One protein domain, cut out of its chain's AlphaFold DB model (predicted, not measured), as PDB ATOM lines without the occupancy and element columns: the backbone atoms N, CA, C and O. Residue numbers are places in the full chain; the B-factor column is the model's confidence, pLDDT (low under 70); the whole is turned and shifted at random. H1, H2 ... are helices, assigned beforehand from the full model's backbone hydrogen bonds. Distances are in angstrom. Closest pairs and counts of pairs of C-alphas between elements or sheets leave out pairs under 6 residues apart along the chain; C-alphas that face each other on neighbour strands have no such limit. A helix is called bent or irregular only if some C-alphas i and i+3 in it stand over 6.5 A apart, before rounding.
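What this domain is: This is residues 2 to 112 of the 180 residues of an uncharacterized protein of Gemmatimonadetes bacterium (UniProt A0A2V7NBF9). Helices cluster in a rounded, compact body: H6, H7 and H8 make a triangle towards one end, with H6 and H8 side by side, while H4 and the last residues of H3, 42 to 43, pack on H7 from the other direction. The low-confidence H1 and the more loosely placed H2 lie towards the opposite end of the long axis, and short H5 packs on the beginning of H3. The printed part has 111 residues with eight named helices, H1 to H8 in order, and no named strand; the class is all helix, with mostly crossed packing. The radius of gyration of the C-alphas is 13.4 A, and the spans are 36 by 29 by 28 A.

Where its parts are: H1, residues 2 to 6, begins at C-alpha 2 (3.610, -4.194, 97.480). H2, residues 16 to 26, is 15.3 A long. H3, residues 30 to 43, is 17.6 A long and begins at C-alpha 30 (1.191, -4.875, 79.987); it is irregular, but only just, with C-alphas 36 and 39 at 6.6 A. H4 is residues 47 to 55, H5 residues 61 to 64 and H6 residues 66 to 74. H7, residues 77 to 88, is 15.5 A long. H8, residues 97 to 109, is 18.0 A long and ends at C-alpha 109 (20.376, 11.650, 82.348); it is irregular, with C-alphas 105 and 108 at 8.3 A.

How they stand to each other: H7 is the hub, touching four helices. H7 and H8 form a helical hairpin, at a steep tilt of 39 degrees, opposite ways; their closest C-alphas, of Ala 81 and Tyr 109, are 6.2 A apart. H6 and H7, also a helical hairpin, only just touch, with 3 pairs of C-alphas within 8 A, the closest those of Val 73 and Arg 80 at 5.3 A. H6 touches H8 at a shallow tilt of 11 degrees, the same way, closest at the C-alphas of Val 66 and Leu 98, 5.5 A. Residues 42 to 43 of H3 touch H7 at a steep tilt of 66 degrees, closest at Leu 42 and Asn 83, C-alphas 6.0 A apart. H4 touches residues 83 to 87 of H7, closest at the C-alphas of Arg 53 and Val 87, 5.6 A. H3 touches H4 with residues 41 to 43, closest at the C-alphas of Trp 41 and Gly 49, 4.9 A. H5 touches residues 30 to 34 of H3, closest at the C-alphas of Arg 31 and Val 64, 5.4 A. H1 touches H4, closest at the C-alphas of Ala 6 and Gly 48, 4.7 A. H2 touches no helix but is near H3 and H4. Every O i to N i+4 pair is within hydrogen-bond range in H1, H2, H4 and H6, against 7 of 10 in H3, 7 of 8 in H7 and 7 of 9 in H8; H5 is too short for such a pair.

The domain as a whole: The two C-alphas farthest apart, of Asp 4 and Arg 94, are 36.9 A apart. The printed part has no cut and no long link. Mean pLDDT of the printed part is 89.8; residues 2 to 14 are under 70.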
ATOM      1  N   LEU A   2       2.311  -4.752  97.931       56.81
ATOM      2  CA  LEU A   2       3.610  -4.194  97.480       56.81
ATOM      3  C   LEU A   2       4.196  -3.166  98.468       56.81
ATOM      4  O   LEU A   2       5.387  -3.193  98.747       56.81
ATOM      5  N   GLN A   3       3.342  -2.322  99.058       56.41
ATOM      6  CA  GLN A   3       3.733  -1.382 100.117       56.41
ATOM      7  C   GLN A   3       4.283  -2.081 101.368       56.41
ATOM      8  O   GLN A   3       5.265  -1.618 101.935       56.41
ATOM      9  N   ASP A   4       3.713  -3.225 101.751       54.41
ATOM     10  CA  ASP A   4       4.164  -4.001 102.913       54.41
ATOM     11  C   ASP A   4       5.474  -4.757 102.637       54.41
ATOM     12  O   ASP A   4       6.263  -4.976 103.554       54.41
ATOM     13  N   ILE A   5       5.710  -5.142 101.375       54.16
ATOM     14  CA  ILE A   5       6.947  -5.796 100.922       54.16
ATOM     15  C   ILE A   5       8.086  -4.775 100.812       54.16
ATOM     16  O   ILE A   5       9.192  -5.059 101.250       54.16
ATOM     17  N   ALA A   6       7.817  -3.570 100.302       54.34
ATOM     18  CA  ALA A   6       8.812  -2.499 100.202       54.34
ATOM     19  C   ALA A   6       9.162  -1.853 101.558       54.34
ATOM     20  O   ALA A   6      10.230  -1.262 101.694       54.34
ATOM     21  N   ALA A   7       8.273  -1.947 102.555       56.03
ATOM     22  CA  ALA A   7       8.490  -1.423 103.907       56.03
ATOM     23  C   ALA A   7       9.343  -2.340 104.805       56.03
ATOM     24  O   ALA A   7       9.747  -1.929 105.891       56.03
ATOM     25  N   ARG A   8       9.602  -3.582 104.386       51.00
ATOM     26  CA  ARG A   8      10.473  -4.533 105.087       51.00
ATOM     27  C   ARG A   8      11.762  -4.620 104.280       51.00
ATOM     28  O   ARG A   8      11.689  -4.929 103.101       51.00
ATOM     29  N   GLU A   9      12.908  -4.326 104.887       51.12
ATOM     30  CA  GLU A   9      14.235  -4.109 104.261       51.12
ATOM     31  C   GLU A   9      14.819  -5.256 103.394       51.12
ATOM     32  O   GLU A   9      16.005  -5.253 103.088       51.12
ATOM     33  N   TYR A  10      14.018  -6.218 102.931       53.94
ATOM     34  CA  TYR A  10      14.466  -7.379 102.169       53.94
ATOM     35  C   TYR A  10      13.471  -7.776 101.067       53.94
ATOM     36  O   TYR A  10      12.896  -8.863 101.073       53.94
ATOM     37  N   ALA A  11      13.269  -6.899 100.080       52.88
ATOM     38  CA  ALA A  11      12.472  -7.225  98.891       52.88
ATOM     39  C   ALA A  11      13.022  -8.451  98.121       52.88
ATOM     40  O   ALA A  11      12.241  -9.228  97.570       52.88
ATOM     41  N   HIS A  12      14.347  -8.653  98.141       50.78
ATOM     42  CA  HIS A  12      15.014  -9.827  97.562       50.78
ATOM     43  C   HIS A  12      14.728 -11.127  98.337       50.78
ATOM     44  O   HIS A  12      14.562 -12.169  97.711       50.78
ATOM     45  N   ASP A  13      14.573 -11.074  99.665       54.44
ATOM     46  CA  ASP A  13      14.289 -12.271 100.479       54.44
ATOM     47  C   ASP A  13      12.827 -12.736 100.363       54.44
ATOM     48  O   ASP A  13      12.473 -13.825 100.814       54.44
ATOM     49  N   LEU A  14      11.956 -11.924  99.755       57.75
ATOM     50  CA  LEU A  14      10.512 -12.158  99.698       57.75
ATOM     51  C   LEU A  14       9.994 -12.592  98.318       57.75
ATOM     52  O   LEU A  14       8.787 -12.527  98.084       57.75
ATOM     53  N   MET A  15      10.869 -13.054  97.413       73.88
ATOM     54  CA  MET A  15      10.485 -13.530  96.067       73.88
ATOM     55  C   MET A  15       9.693 -12.479  95.264       73.88
ATOM     56  O   MET A  15       8.822 -12.816  94.454       73.88
ATOM     57  N   LEU A  16       9.935 -11.189  95.530       77.88
ATOM     58  CA  LEU A  16       9.183 -10.101  94.910       77.88
ATOM     59  C   LEU A  16       9.306 -10.149  93.384       77.88
ATOM     60  O   LEU A  16       8.314  -9.955  92.681       77.88
ATOM     61  N   ASP A  17      10.505 -10.438  92.884       80.25
ATOM     62  CA  ASP A  17      10.776 -10.559  91.459       80.25
ATOM     63  C   ASP A  17       9.949 -11.696  90.833       80.25
ATOM     64  O   ASP A  17       9.322 -11.493  89.796       80.25
ATOM     65  N   GLU A  18       9.854 -12.861  91.482       84.88
ATOM     66  CA  GLU A  18       9.035 -13.977  91.004       84.88
ATOM     67  C   GLU A  18       7.545 -13.634  90.980       84.88
ATOM     68  O   GLU A  18       6.851 -13.937  90.006       84.88
ATOM     69  N   ILE A  19       7.038 -13.003  92.043       88.31
ATOM     70  CA  ILE A  19       5.629 -12.601  92.129       88.31
ATOM     71  C   ILE A  19       5.312 -11.598  91.020       88.31
ATOM     72  O   ILE A  19       4.313 -11.760  90.316       88.31
ATOM     73  N   LEU A  20       6.173 -10.594  90.826       89.62
ATOM     74  CA  LEU A  20       6.003  -9.592  89.779       89.62
ATOM     75  C   LEU A  20       6.121 -10.205  88.383       89.62
ATOM     76  O   LEU A  20       5.291  -9.889  87.538       89.62
ATOM     77  N   LYS A  21       7.054 -11.134  88.144       90.19
ATOM     78  CA  LYS A  21       7.179 -11.859  86.865       90.19
ATOM     79  C   LYS A  21       5.934 -12.692  86.559       90.19
ATOM     80  O   LYS A  21       5.442 -12.668  85.433       90.19
ATOM     81  N   ARG A  22       5.371 -13.395  87.550       92.19
ATOM     82  CA  ARG A  22       4.128 -14.173  87.376       92.19
ATOM     83  C   ARG A  22       2.925 -13.271  87.114       92.19
ATOM     84  O   ARG A  22       2.153 -13.541  86.199       92.19
ATOM     85  N   ALA A  23       2.780 -12.197  87.890       92.94
ATOM     86  CA  ALA A  23       1.708 -11.224  87.703       92.94
ATOM     87  C   ALA A  23       1.815 -10.534  86.336       92.94
ATOM     88  O   ALA A  23       0.814 -10.392  85.640       92.94
ATOM     89  N   TRP A  24       3.034 -10.192  85.920       95.19
ATOM     90  CA  TRP A  24       3.331  -9.658  84.599       95.19
ATOM     91  C   TRP A  24       2.946 -10.624  83.492       95.19
ATOM     92  O   TRP A  24       2.247 -10.227  82.567       95.19
ATOM     93  N   ALA A  25       3.367 -11.886  83.569       94.75
ATOM     94  CA  ALA A  25       3.046 -12.899  82.567       94.75
ATOM     95  C   ALA A  25       1.531 -13.127  82.427       94.75
ATOM     96  O   ALA A  25       1.042 -13.321  81.319       94.75
ATOM     97  N   ALA A  26       0.791 -13.060  83.536       95.06
ATOM     98  CA  ALA A  26      -0.660 -13.211  83.554       95.06
ATOM     99  C   ALA A  26      -1.430 -11.935  83.162       95.06
ATOM    100  O   ALA A  26      -2.636 -12.004  82.922       95.06
ATOM    101  N   ALA A  27      -0.776 -10.769  83.123       95.38
ATOM    102  CA  ALA A  27      -1.440  -9.504  82.838       95.38
ATOM    103  C   ALA A  27      -1.875  -9.434  81.359       95.38
ATOM    104  O   ALA A  27      -1.018  -9.494  80.474       95.38
ATOM    105  N   PRO A  28      -3.178  -9.246  81.066       93.44
ATOM    106  CA  PRO A  28      -3.669  -9.148  79.690       93.44
ATOM    107  C   PRO A  28      -3.273  -7.827  79.013       93.44
ATOM    108  O   PRO A  28      -3.216  -7.756  77.791       93.44
ATOM    109  N   ASP A  29      -2.992  -6.788  79.806       96.81
ATOM    110  CA  ASP A  29      -2.542  -5.479  79.339       96.81
ATOM    111  C   ASP A  29      -1.278  -5.064  80.102       96.81
ATOM    112  O   ASP A  29      -1.324  -4.635  81.261       96.81
ATOM    113  N   LYS A  30      -0.129  -5.202  79.432       97.00
ATOM    114  CA  LYS A  30       1.191  -4.875  79.987       97.00
ATOM    115  C   LYS A  30       1.376  -3.375  80.211       97.00
ATOM    116  O   LYS A  30       2.023  -2.993  81.181       97.00
ATOM    117  N   ARG A  31       0.775  -2.519  79.373       97.81
ATOM    118  CA  ARG A  31       0.848  -1.051  79.516       97.81
ATOM    119  C   ARG A  31       0.106  -0.596  80.755       97.81
ATOM    120  O   ARG A  31       0.630   0.201  81.536       97.81
ATOM    121  N   ARG A  32      -1.092  -1.142  80.962       97.31
ATOM    122  CA  ARG A  32      -1.869  -0.877  82.169       97.31
ATOM    123  C   ARG A  32      -1.151  -1.387  83.412       97.31
ATOM    124  O   ARG A  32      -1.003  -0.625  84.363       97.31
ATOM    125  N   PHE A  33      -0.644  -2.622  83.389       97.12
ATOM    126  CA  PHE A  33       0.121  -3.164  84.513       97.12
ATOM    127  C   PHE A  33       1.346  -2.301  84.825       97.12
ATOM    128  O   PHE A  33       1.554  -1.929  85.975       97.12
ATOM    129  N   PHE A  34       2.139  -1.936  83.816       97.62
ATOM    130  CA  PHE A  34       3.285  -1.053  84.006       97.62
ATOM    131  C   PHE A  34       2.863   0.265  84.662       97.62
ATOM    132  O   PHE A  34       3.424   0.637  85.685       97.62
ATOM    133  N   THR A  35       1.843   0.934  84.124       97.50
ATOM    134  CA  THR A  35       1.408   2.261  84.589       97.50
ATOM    135  C   THR A  35       0.846   2.234  86.009       97.50
ATOM    136  O   THR A  35       1.143   3.120  86.804       97.50
ATOM    137  N   GLU A  36       0.025   1.236  86.334       96.38
ATOM    138  CA  GLU A  36      -0.665   1.160  87.626       96.38
ATOM    139  C   GLU A  36       0.192   0.500  88.712       96.38
ATOM    140  O   GLU A  36       0.033   0.813  89.892       96.38
ATOM    141  N   VAL A  37       1.094  -0.409  88.331       94.19
ATOM    142  CA  VAL A  37       1.865  -1.224  89.278       94.19
ATOM    143  C   VAL A  37       3.322  -0.797  89.330       94.19
ATOM    144  O   VAL A  37       3.786  -0.479  90.414       94.19
ATOM    145  N   LEU A  38       4.057  -0.780  88.213       95.19
ATOM    146  CA  LEU A  38       5.518  -0.590  88.225       95.19
ATOM    147  C   LEU A  38       5.934   0.887  88.241       95.19
ATOM    148  O   LEU A  38       6.804   1.271  89.022       95.19
ATOM    149  N   ALA A  39       5.305   1.726  87.415       96.56
ATOM    150  CA  ALA A  39       5.645   3.139  87.253       96.56
ATOM    151  C   ALA A  39       5.638   3.928  88.578       96.56
ATOM    152  O   ALA A  39       6.581   4.689  88.793       96.56
ATOM    153  N   PRO A  40       4.687   3.725  89.516       95.75
ATOM    154  CA  PRO A  40       4.730   4.399  90.812       95.75
ATOM    155  C   PRO A  40       5.979   4.062  91.642       95.75
ATOM    156  O   PRO A  40       6.481   4.927  92.357       95.75
ATOM    157  N   TRP A  41       6.505   2.835  91.541       94.06
ATOM    158  CA  TRP A  41       7.737   2.424  92.233       94.06
ATOM    159  C   TRP A  41       8.993   2.919  91.527       94.06
ATOM    160  O   TRP A  41       9.962   3.303  92.181       94.06
ATOM    161  N   LEU A  42       8.963   2.961  90.195       95.06
ATOM    162  CA  LEU A  42      10.013   3.579  89.392       95.06
ATOM    163  C   LEU A  42      10.109   5.087  89.660       95.06
ATOM    164  O   LEU A  42      11.211   5.615  89.711       95.06
ATOM    165  N   ASP A  43       8.992   5.782  89.877       95.75
ATOM    166  CA  ASP A  43       8.972   7.212  90.217       95.75
ATOM    167  C   ASP A  43       9.299   7.497  91.693       95.75
ATOM    168  O   ASP A  43       9.594   8.641  92.054       95.75
ATOM    169  N   ALA A  44       9.243   6.484  92.562       92.44
ATOM    170  CA  ALA A  44       9.468   6.658  93.988       92.44
ATOM    171  C   ALA A  44      10.952   6.930  94.293       92.44
ATOM    172  O   ALA A  44      11.822   6.068  94.137       92.44
ATOM    173  N   GLY A  45      11.224   8.123  94.826       89.88
ATOM    174  CA  GLY A  45      12.526   8.523  95.378       89.88
ATOM    175  C   GLY A  45      12.794   7.989  96.792       89.88
ATOM    176  O   GLY A  45      13.554   8.596  97.540       89.88
ATOM    177  N   THR A  46      12.123   6.909  97.199       90.25
ATOM    178  CA  THR A  46      12.273   6.291  98.524       90.25
ATOM    179  C   THR A  46      13.229   5.099  98.470       90.25
ATOM    180  O   THR A  46      13.464   4.533  97.399       90.25
ATOM    181  N   SER A  47      13.736   4.665  99.629       85.44
ATOM    182  CA  SER A  47      14.520   3.423  99.745       85.44
ATOM    183  C   SER A  47      13.755   2.210  99.210       85.44
ATOM    184  O   SER A  47      14.312   1.417  98.460       85.44
ATOM    185  N   GLY A  48      12.454   2.116  99.502       85.56
ATOM    186  CA  GLY A  48      11.589   1.069  98.954       85.56
ATOM    187  C   GLY A  48      11.508   1.099  97.424       85.56
ATOM    188  O   GLY A  48      11.583   0.049  96.793       85.56
ATOM    189  N   GLY A  49      11.425   2.287  96.813       88.50
ATOM    190  CA  GLY A  49      11.488   2.437  95.355       88.50
ATOM    191  C   GLY A  49      12.810   1.935  94.777       88.50
ATOM    192  O   GLY A  49      12.811   1.204  93.789       88.50
ATOM    193  N   TRP A  50      13.928   2.260  95.429       89.12
ATOM    194  CA  TRP A  50      15.243   1.748  95.044       89.12
ATOM    195  C   TRP A  50      15.322   0.216  95.141       89.12
ATOM    196  O   TRP A  50      15.698  -0.427  94.164       89.12
ATOM    197  N   CYS A  51      14.878  -0.389  96.250       86.12
ATOM    198  CA  CYS A  51      14.858  -1.849  96.411       86.12
ATOM    199  C   CYS A  51      14.007  -2.546  95.341       86.12
ATOM    200  O   CYS A  51      14.393  -3.596  94.835       86.12
ATOM    201  N   VAL A  52      12.857  -1.966  94.977       89.38
ATOM    202  CA  VAL A  52      12.011  -2.515  93.910       89.38
ATOM    203  C   VAL A  52      12.732  -2.470  92.564       89.38
ATOM    204  O   VAL A  52      12.675  -3.454  91.836       89.38
ATOM    205  N   ARG A  53      13.440  -1.383  92.233       91.50
ATOM    206  CA  ARG A  53      14.212  -1.308  90.979       91.50
ATOM    207  C   ARG A  53      15.310  -2.365  90.916       91.50
ATOM    208  O   ARG A  53      15.423  -3.034  89.900       91.50
ATOM    209  N   GLN A  54      16.041  -2.575  92.011       87.81
ATOM    210  CA  GLN A  54      17.067  -3.623  92.087       87.81
ATOM    211  C   GLN A  54      16.470  -5.033  91.941       87.81
ATOM    212  O   GLN A  54      17.016  -5.874  91.235       87.81
ATOM    213  N   ALA A  55      15.302  -5.293  92.538       88.31
ATOM    214  CA  ALA A  55      14.589  -6.562  92.356       88.31
ATOM    215  C   ALA A  55      14.051  -6.767  90.925       88.31
ATOM    216  O   ALA A  55      13.690  -7.884  90.554       88.31
ATOM    217  N   LEU A  56      13.976  -5.698  90.132       91.81
ATOM    218  CA  LEU A  56      13.496  -5.690  88.756       91.81
ATOM    219  C   LEU A  56      14.631  -5.599  87.725       91.81
ATOM    220  O   LEU A  56      14.337  -5.378  86.557       91.81
ATOM    221  N   GLU A  57      15.899  -5.774  88.102       91.00
ATOM    222  CA  GLU A  57      16.992  -5.829  87.121       91.00
ATOM    223  C   GLU A  57      16.717  -6.928  86.067       91.00
ATOM    224  O   GLU A  57      16.352  -8.060  86.407       91.00
ATOM    225  N   HIS A  58      16.869  -6.592  84.780       93.12
ATOM    226  CA  HIS A  58      16.533  -7.439  83.619       93.12
ATOM    227  C   HIS A  58      15.060  -7.869  83.548       93.12
ATOM    228  O   HIS A  58      14.725  -8.915  82.980       93.12
ATOM    229  N   PHE A  59      14.142  -7.093  84.131       94.44
ATOM    230  CA  PHE A  59      12.712  -7.360  83.994       94.44
ATOM    231  C   PHE A  59      12.255  -7.099  82.547       94.44
ATOM    232  O   PHE A  59      12.706  -6.130  81.937       94.44
ATOM    233  N   PRO A  60      11.326  -7.897  81.975       94.81
ATOM    234  CA  PRO A  60      10.929  -7.793  80.566       94.81
ATOM    235  C   PRO A  60       9.986  -6.603  80.290       94.81
ATOM    236  O   PRO A  60       8.931  -6.745  79.670       94.81
ATOM    237  N   VAL A  61      10.355  -5.402  80.747       95.94
ATOM    238  CA  VAL A  61       9.595  -4.159  80.540       95.94
ATOM    239  C   VAL A  61       9.420  -3.829  79.060       95.94
ATOM    240  O   VAL A  61       8.434  -3.202  78.688       95.94
ATOM    241  N   GLU A  62      10.316  -4.306  78.194       95.31
ATOM    242  CA  GLU A  62      10.249  -4.093  76.745       95.31
ATOM    243  C   GLU A  62       8.963  -4.639  76.101       95.31
ATOM    244  O   GLU A  62       8.532  -4.111  75.076       95.31
ATOM    245  N   GLU A  63       8.286  -5.616  76.722       96.69
ATOM    246  CA  GLU A  63       6.992  -6.143  76.249       96.69
ATOM    247  C   GLU A  63       5.883  -5.073  76.187       96.69
ATOM    248  O   GLU A  63       4.863  -5.263  75.525       96.69
ATOM    249  N   VAL A  64       6.065  -3.935  76.863       97.06
ATOM    250  CA  VAL A  64       5.139  -2.792  76.822       97.06
ATOM    251  C   VAL A  64       5.219  -2.024  75.492       97.06
ATOM    252  O   VAL A  64       4.252  -1.365  75.076       97.06
ATOM    253  N   GLY A  65       6.361  -2.141  74.809       98.00
ATOM    254  CA  GLY A  65       6.719  -1.429  73.588       98.00
ATOM    255  C   GLY A  65       7.668  -0.256  73.847       98.00
ATOM    256  O   GLY A  65       7.453   0.543  74.760       98.00
ATOM    257  N   VAL A  66       8.694  -0.140  72.997       98.19
ATOM    258  CA  VAL A  66       9.749   0.886  73.089       98.19
ATOM    259  C   VAL A  66       9.161   2.296  73.077       98.19
ATOM    260  O   VAL A  66       9.444   3.066  73.990       98.19
ATOM    261  N   ASP A  67       8.288   2.610  72.115       98.50
ATOM    262  CA  ASP A  67       7.693   3.949  71.982       98.50
ATOM    263  C   ASP A  67       6.958   4.382  73.253       98.50
ATOM    264  O   ASP A  67       7.147   5.492  73.740       98.50
ATOM    265  N   PHE A  68       6.181   3.473  73.850       98.62
ATOM    266  CA  PHE A  68       5.450   3.759  75.082       98.62
ATOM    267  C   PHE A  68       6.397   4.097  76.240       98.62
ATOM    268  O   PHE A  68       6.162   5.057  76.974       98.62
ATOM    269  N   LEU A  69       7.458   3.306  76.426       98.62
ATOM    270  CA  LEU A  69       8.415   3.522  77.511       98.62
ATOM    271  C   LEU A  69       9.210   4.807  77.304       98.62
ATOM    272  O   LEU A  69       9.444   5.552  78.253       98.62
ATOM    273  N   VAL A  70       9.584   5.089  76.059       98.62
ATOM    274  CA  VAL A  70      10.287   6.313  75.694       98.62
ATOM    275  C   VAL A  70       9.408   7.543  75.925       98.62
ATOM    276  O   VAL A  70       9.889   8.512  76.509       98.62
ATOM    277  N   ASP A  71       8.127   7.499  75.558       98.56
ATOM    278  CA  ASP A  71       7.171   8.578  75.837       98.56
ATOM    279  C   ASP A  71       6.956   8.762  77.349       98.56
ATOM    280  O   ASP A  71       6.911   9.889  77.855       98.56
ATOM    281  N   TRP A  72       6.885   7.661  78.101       98.50
ATOM    282  CA  TRP A  72       6.775   7.699  79.558       98.50
ATOM    283  C   TRP A  72       8.004   8.345  80.218       98.50
ATOM    284  O   TRP A  72       7.842   9.169  81.125       98.50
ATOM    285  N   VAL A  73       9.220   8.034  79.753       98.56
ATOM    286  CA  VAL A  73      10.448   8.709  80.206       98.56
ATOM    287  C   VAL A  73      10.435  10.179  79.788       98.56
ATOM    288  O   VAL A  73      10.670  11.039  80.630       98.56
ATOM    289  N   ALA A  74      10.092  10.494  78.536       98.44
ATOM    290  CA  ALA A  74      10.088  11.861  78.010       98.44
ATOM    291  C   ALA A  74       9.181  12.818  78.802       98.44
ATOM    292  O   ALA A  74       9.489  14.002  78.920       98.44
ATOM    293  N   ALA A  75       8.090  12.313  79.387       98.31
ATOM    294  CA  ALA A  75       7.203  13.109  80.233       98.31
ATOM    295  C   ALA A  75       7.865  13.599  81.538       98.31
ATOM    296  O   ALA A  75       7.433  14.602  82.106       98.31
ATOM    297  N   LYS A  76       8.887  12.890  82.035       97.81
ATOM    298  CA  LYS A  76       9.670  13.272  83.217       97.81
ATOM    299  C   LYS A  76      11.060  12.608  83.154       97.81
ATOM    300  O   LYS A  76      11.270  11.611  83.846       97.81
ATOM    301  N   PRO A  77      11.994  13.120  82.328       97.44
ATOM    302  CA  PRO A  77      13.244  12.417  82.025       97.44
ATOM    303  C   PRO A  77      14.096  12.122  83.262       97.44
ATOM    304  O   PRO A  77      14.605  11.014  83.407       97.44
ATOM    305  N   ASP A  78      14.166  13.066  84.201       96.12
ATOM    306  CA  ASP A  78      14.795  12.881  85.509       96.12
ATOM    307  C   ASP A  78      13.728  12.591  86.591       96.12
ATOM    308  O   ASP A  78      12.813  13.406  86.780       96.12
ATOM    309  N   PRO A  79      13.763  11.447  87.307       95.38
ATOM    310  CA  PRO A  79      14.779  10.385  87.281       95.38
ATOM    311  C   PRO A  79      14.415   9.188  86.389       95.38
ATOM    312  O   PRO A  79      15.054   8.140  86.475       95.38
ATOM    313  N   ARG A  80      13.355   9.273  85.569       98.00
ATOM    314  CA  ARG A  80      12.796   8.095  84.881       98.00
ATOM    315  C   ARG A  80      13.769   7.423  83.926       98.00
ATOM    316  O   ARG A  80      13.740   6.202  83.835       98.00
ATOM    317  N   ALA A  81      14.613   8.183  83.236       98.31
ATOM    318  CA  ALA A  81      15.608   7.632  82.325       98.31
ATOM    319  C   ALA A  81      16.593   6.726  83.073       98.31
ATOM    320  O   ALA A  81      16.781   5.573  82.692       98.31
ATOM    321  N   HIS A  82      17.148   7.229  84.177       96.75
ATOM    322  CA  HIS A  82      18.042   6.482  85.058       96.75
ATOM    323  C   HIS A  82      17.339   5.256  85.653       96.75
ATOM    324  O   HIS A  82      17.815   4.133  85.536       96.75
ATOM    325  N   ASN A  83      16.149   5.454  86.219       97.19
ATOM    326  CA  ASN A  83      15.406   4.397  86.901       97.19
ATOM    327  C   ASN A  83      14.918   3.292  85.953       97.19
ATOM    328  O   ASN A  83      14.836   2.133  86.355       97.19
ATOM    329  N   LEU A  84      14.572   3.630  84.706       98.25
ATOM    330  CA  LEU A  84      14.231   2.633  83.696       98.25
ATOM    331  C   LEU A  84      15.478   1.899  83.200       98.25
ATOM    332  O   LEU A  84      15.393   0.701  82.950       98.25
ATOM    333  N   ALA A  85      16.620   2.584  83.087       98.00
ATOM    334  CA  ALA A  85      17.889   1.944  82.756       98.00
ATOM    335  C   ALA A  85      18.307   0.920  83.827       98.00
ATOM    336  O   ALA A  85      18.732  -0.171  83.459       98.00
ATOM    337  N   ASP A  86      18.103   1.210  85.120       95.62
ATOM    338  CA  ASP A  86      18.347   0.250  86.216       95.62
ATOM    339  C   ASP A  86      17.520  -1.033  86.043       95.62
ATOM    340  O   ASP A  86      18.025  -2.142  86.198       95.62
ATOM    341  N   VAL A  87      16.233  -0.885  85.712       96.44
ATOM    342  CA  VAL A  87      15.313  -2.019  85.543       96.44
ATOM    343  C   VAL A  87      15.592  -2.796  84.261       96.44
ATOM    344  O   VAL A  87      15.539  -4.024  84.258       96.44
ATOM    345  N   LEU A  88      15.905  -2.103  83.166       97.31
ATOM    346  CA  LEU A  88      16.308  -2.758  81.924       97.31
ATOM    347  C   LEU A  88      17.615  -3.542  82.113       97.31
ATOM    348  O   LEU A  88      17.756  -4.627  81.553       97.31
ATOM    349  N   GLY A  89      18.522  -3.010  82.935       95.69
ATOM    350  CA  GLY A  89      19.850  -3.558  83.161       95.69
ATOM    351  C   GLY A  89      20.788  -3.318  81.978       95.69
ATOM    352  O   GLY A  89      20.439  -2.704  80.972       95.69
ATOM    353  N   GLN A  90      22.025  -3.785  82.113       94.31
ATOM    354  CA  GLN A  90      23.002  -3.818  81.025       94.31
ATOM    355  C   GLN A  90      22.619  -4.822  79.920       94.31
ATOM    356  O   GLN A  90      22.044  -5.873  80.210       94.31
ATOM    357  N   PRO A  91      23.078  -4.619  78.672       94.12
ATOM    358  CA  PRO A  91      22.956  -5.633  77.630       94.12
ATOM    359  C   PRO A  91      23.634  -6.963  78.011       94.12
ATOM    360  O   PRO A  91      24.838  -7.009  78.269       94.12
ATOM    361  N   LEU A  92      22.886  -8.071  77.966       88.62
ATOM    362  CA  LEU A  92      23.402  -9.445  78.114       88.62
ATOM    363  C   LEU A  92      23.641 -10.106  76.743       88.62
ATOM    364  O   LEU A  92      23.164 -11.203  76.461       88.62
ATOM    365  N   GLY A  93      24.335  -9.394  75.855       91.50
ATOM    366  CA  GLY A  93      24.539  -9.773  74.457       91.50
ATOM    367  C   GLY A  93      24.341  -8.572  73.540       91.50
ATOM    368  O   GLY A  93      24.790  -7.473  73.866       91.50
ATOM    369  N   ARG A  94      23.662  -8.754  72.399       94.88
ATOM    370  CA  ARG A  94      23.304  -7.628  71.523       94.88
ATOM    371  C   ARG A  94      22.360  -6.671  72.277       94.88
ATOM    372  O   ARG A  94      21.322  -7.137  72.746       94.88
ATOM    373  N   PRO A  95      22.658  -5.361  72.359       97.38
ATOM    374  CA  PRO A  95      21.753  -4.389  72.967       97.38
ATOM    375  C   PRO A  95      20.377  -4.388  72.299       97.38
ATOM    376  O   PRO A  95      20.269  -4.504  71.075       97.38
ATOM    377  N   SER A  96      19.320  -4.258  73.091       97.88
ATOM    378  CA  SER A  96      17.952  -4.196  72.567       97.88
ATOM    379  C   SER A  96      17.637  -2.829  71.947       97.88
ATOM    380  O   SER A  96      18.430  -1.886  72.034       97.88
ATOM    381  N   ASP A  97      16.474  -2.704  71.311       98.25
ATOM    382  CA  ASP A  97      16.023  -1.419  70.768       98.25
ATOM    383  C   ASP A  97      15.716  -0.406  71.874       98.25
ATOM    384  O   ASP A  97      15.983   0.782  71.693       98.25
ATOM    385  N   LEU A  98      15.257  -0.854  73.050       98.44
ATOM    386  CA  LEU A  98      15.088   0.044  74.191       98.44
ATOM    387  C   LEU A  98      16.432   0.570  74.704       98.44
ATOM    388  O   LEU A  98      16.536   1.760  74.985       98.44
ATOM    389  N   HIS A  99      17.477  -0.265  74.767       98.56
ATOM    390  CA  HIS A  99      18.820   0.207  75.131       98.56
ATOM    391  C   HIS A  99      19.285   1.325  74.190       98.56
ATOM    392  O   HIS A  99      19.756   2.369  74.645       98.56
ATOM    393  N   ALA A 100      19.124   1.120  72.878       98.50
ATOM    394  CA  ALA A 100      19.494   2.110  71.875       98.50
ATOM    395  C   ALA A 100      18.673   3.397  72.020       98.50
ATOM    396  O   ALA A 100      19.255   4.479  72.052       98.50
ATOM    397  N   ALA A 101      17.352   3.285  72.184       98.56
ATOM    398  CA  ALA A 101      16.467   4.434  72.338       98.56
ATOM    399  C   ALA A 101      16.770   5.247  73.607       98.56
ATOM    400  O   ALA A 101      16.768   6.479  73.565       98.56
ATOM    401  N   LEU A 102      17.068   4.582  74.731       98.62
ATOM    402  CA  LEU A 102      17.424   5.264  75.976       98.62
ATOM    403  C   LEU A 102      18.771   5.983  75.865       98.62
ATOM    404  O   LEU A 102      18.887   7.132  76.290       98.62
ATOM    405  N   LEU A 103      19.773   5.349  75.252       98.50
ATOM    406  CA  LEU A 103      21.057   5.998  74.995       98.50
ATOM    407  C   LEU A 103      20.904   7.174  74.023       98.50
ATOM    408  O   LEU A 103      21.503   8.225  74.237       98.50
ATOM    409  N   GLU A 104      20.099   7.036  72.976       98.38
ATOM    410  CA  GLU A 104      19.952   8.076  71.956       98.38
ATOM    411  C   GLU A 104      19.243   9.314  72.497       98.38
ATOM    412  O   GLU A 104      19.672  10.436  72.234       98.38
ATOM    413  N   ARG A 105      18.176   9.121  73.276       98.25
ATOM    414  CA  ARG A 105      17.298  10.220  73.699       98.25
ATOM    415  C   ARG A 105      17.606  10.744  75.097       98.25
ATOM    416  O   ARG A 105      17.245  11.878  75.394       98.25
ATOM    417  N   PHE A 106      18.251   9.945  75.950       98.38
ATOM    418  CA  PHE A 106      18.369  10.246  77.379       98.38
ATOM    419  C   PHE A 106      19.772  10.016  77.967       98.38
ATOM    420  O   PHE A 106      19.913   9.936  79.186       98.38
ATOM    421  N   THR A 107      20.831   9.957  77.145       96.31
ATOM    422  CA  THR A 107      22.223   9.822  77.642       96.31
ATOM    423  C   THR A 107      22.596  10.889  78.677       96.31
ATOM    424  O   THR A 107      23.301  10.571  79.631       96.31
ATOM    425  N   GLU A 108      22.122  12.129  78.524       96.94
ATOM    426  CA  GLU A 108      22.418  13.226  79.461       96.94
ATOM    427  C   GLU A 108      21.903  12.971  80.891       96.94
ATOM    428  O   GLU A 108      22.425  13.547  81.840       96.94
ATOM    429  N   TYR A 109      20.943  12.053  81.058       97.62
ATOM    430  CA  TYR A 109      20.376  11.650  82.348       97.62
ATOM    431  C   TYR A 109      21.080  10.418  82.953       97.62
ATOM    432  O   TYR A 109      20.523   9.736  83.813       97.62
ATOM    433  N   GLY A 110      22.295  10.096  82.496       95.94
ATOM    434  CA  GLY A 110      23.148   9.065  83.099       95.94
ATOM    435  C   GLY A 110      22.849   7.623  82.674       95.94
ATOM    436  O   GLY A 110      23.407   6.698  83.255       95.94
ATOM    437  N   VAL A 111      22.020   7.398  81.646       97.94
ATOM    438  CA  VAL A 111      21.677   6.048  81.142       97.94
ATOM    439  C   VAL A 111      22.926   5.215  80.827       97.94
ATOM    440  O   VAL A 111      23.015   4.045  81.195       97.94
ATOM    441  N   GLY A 112      23.910   5.818  80.154       97.38
ATOM    442  CA  GLY A 112      25.137   5.119  79.774       97.38
ATOM    443  C   GLY A 112      25.975   4.669  80.971       97.38
ATOM    444  O   GLY A 112      26.574   3.593  80.909       97.38
TER     445      GLY A 112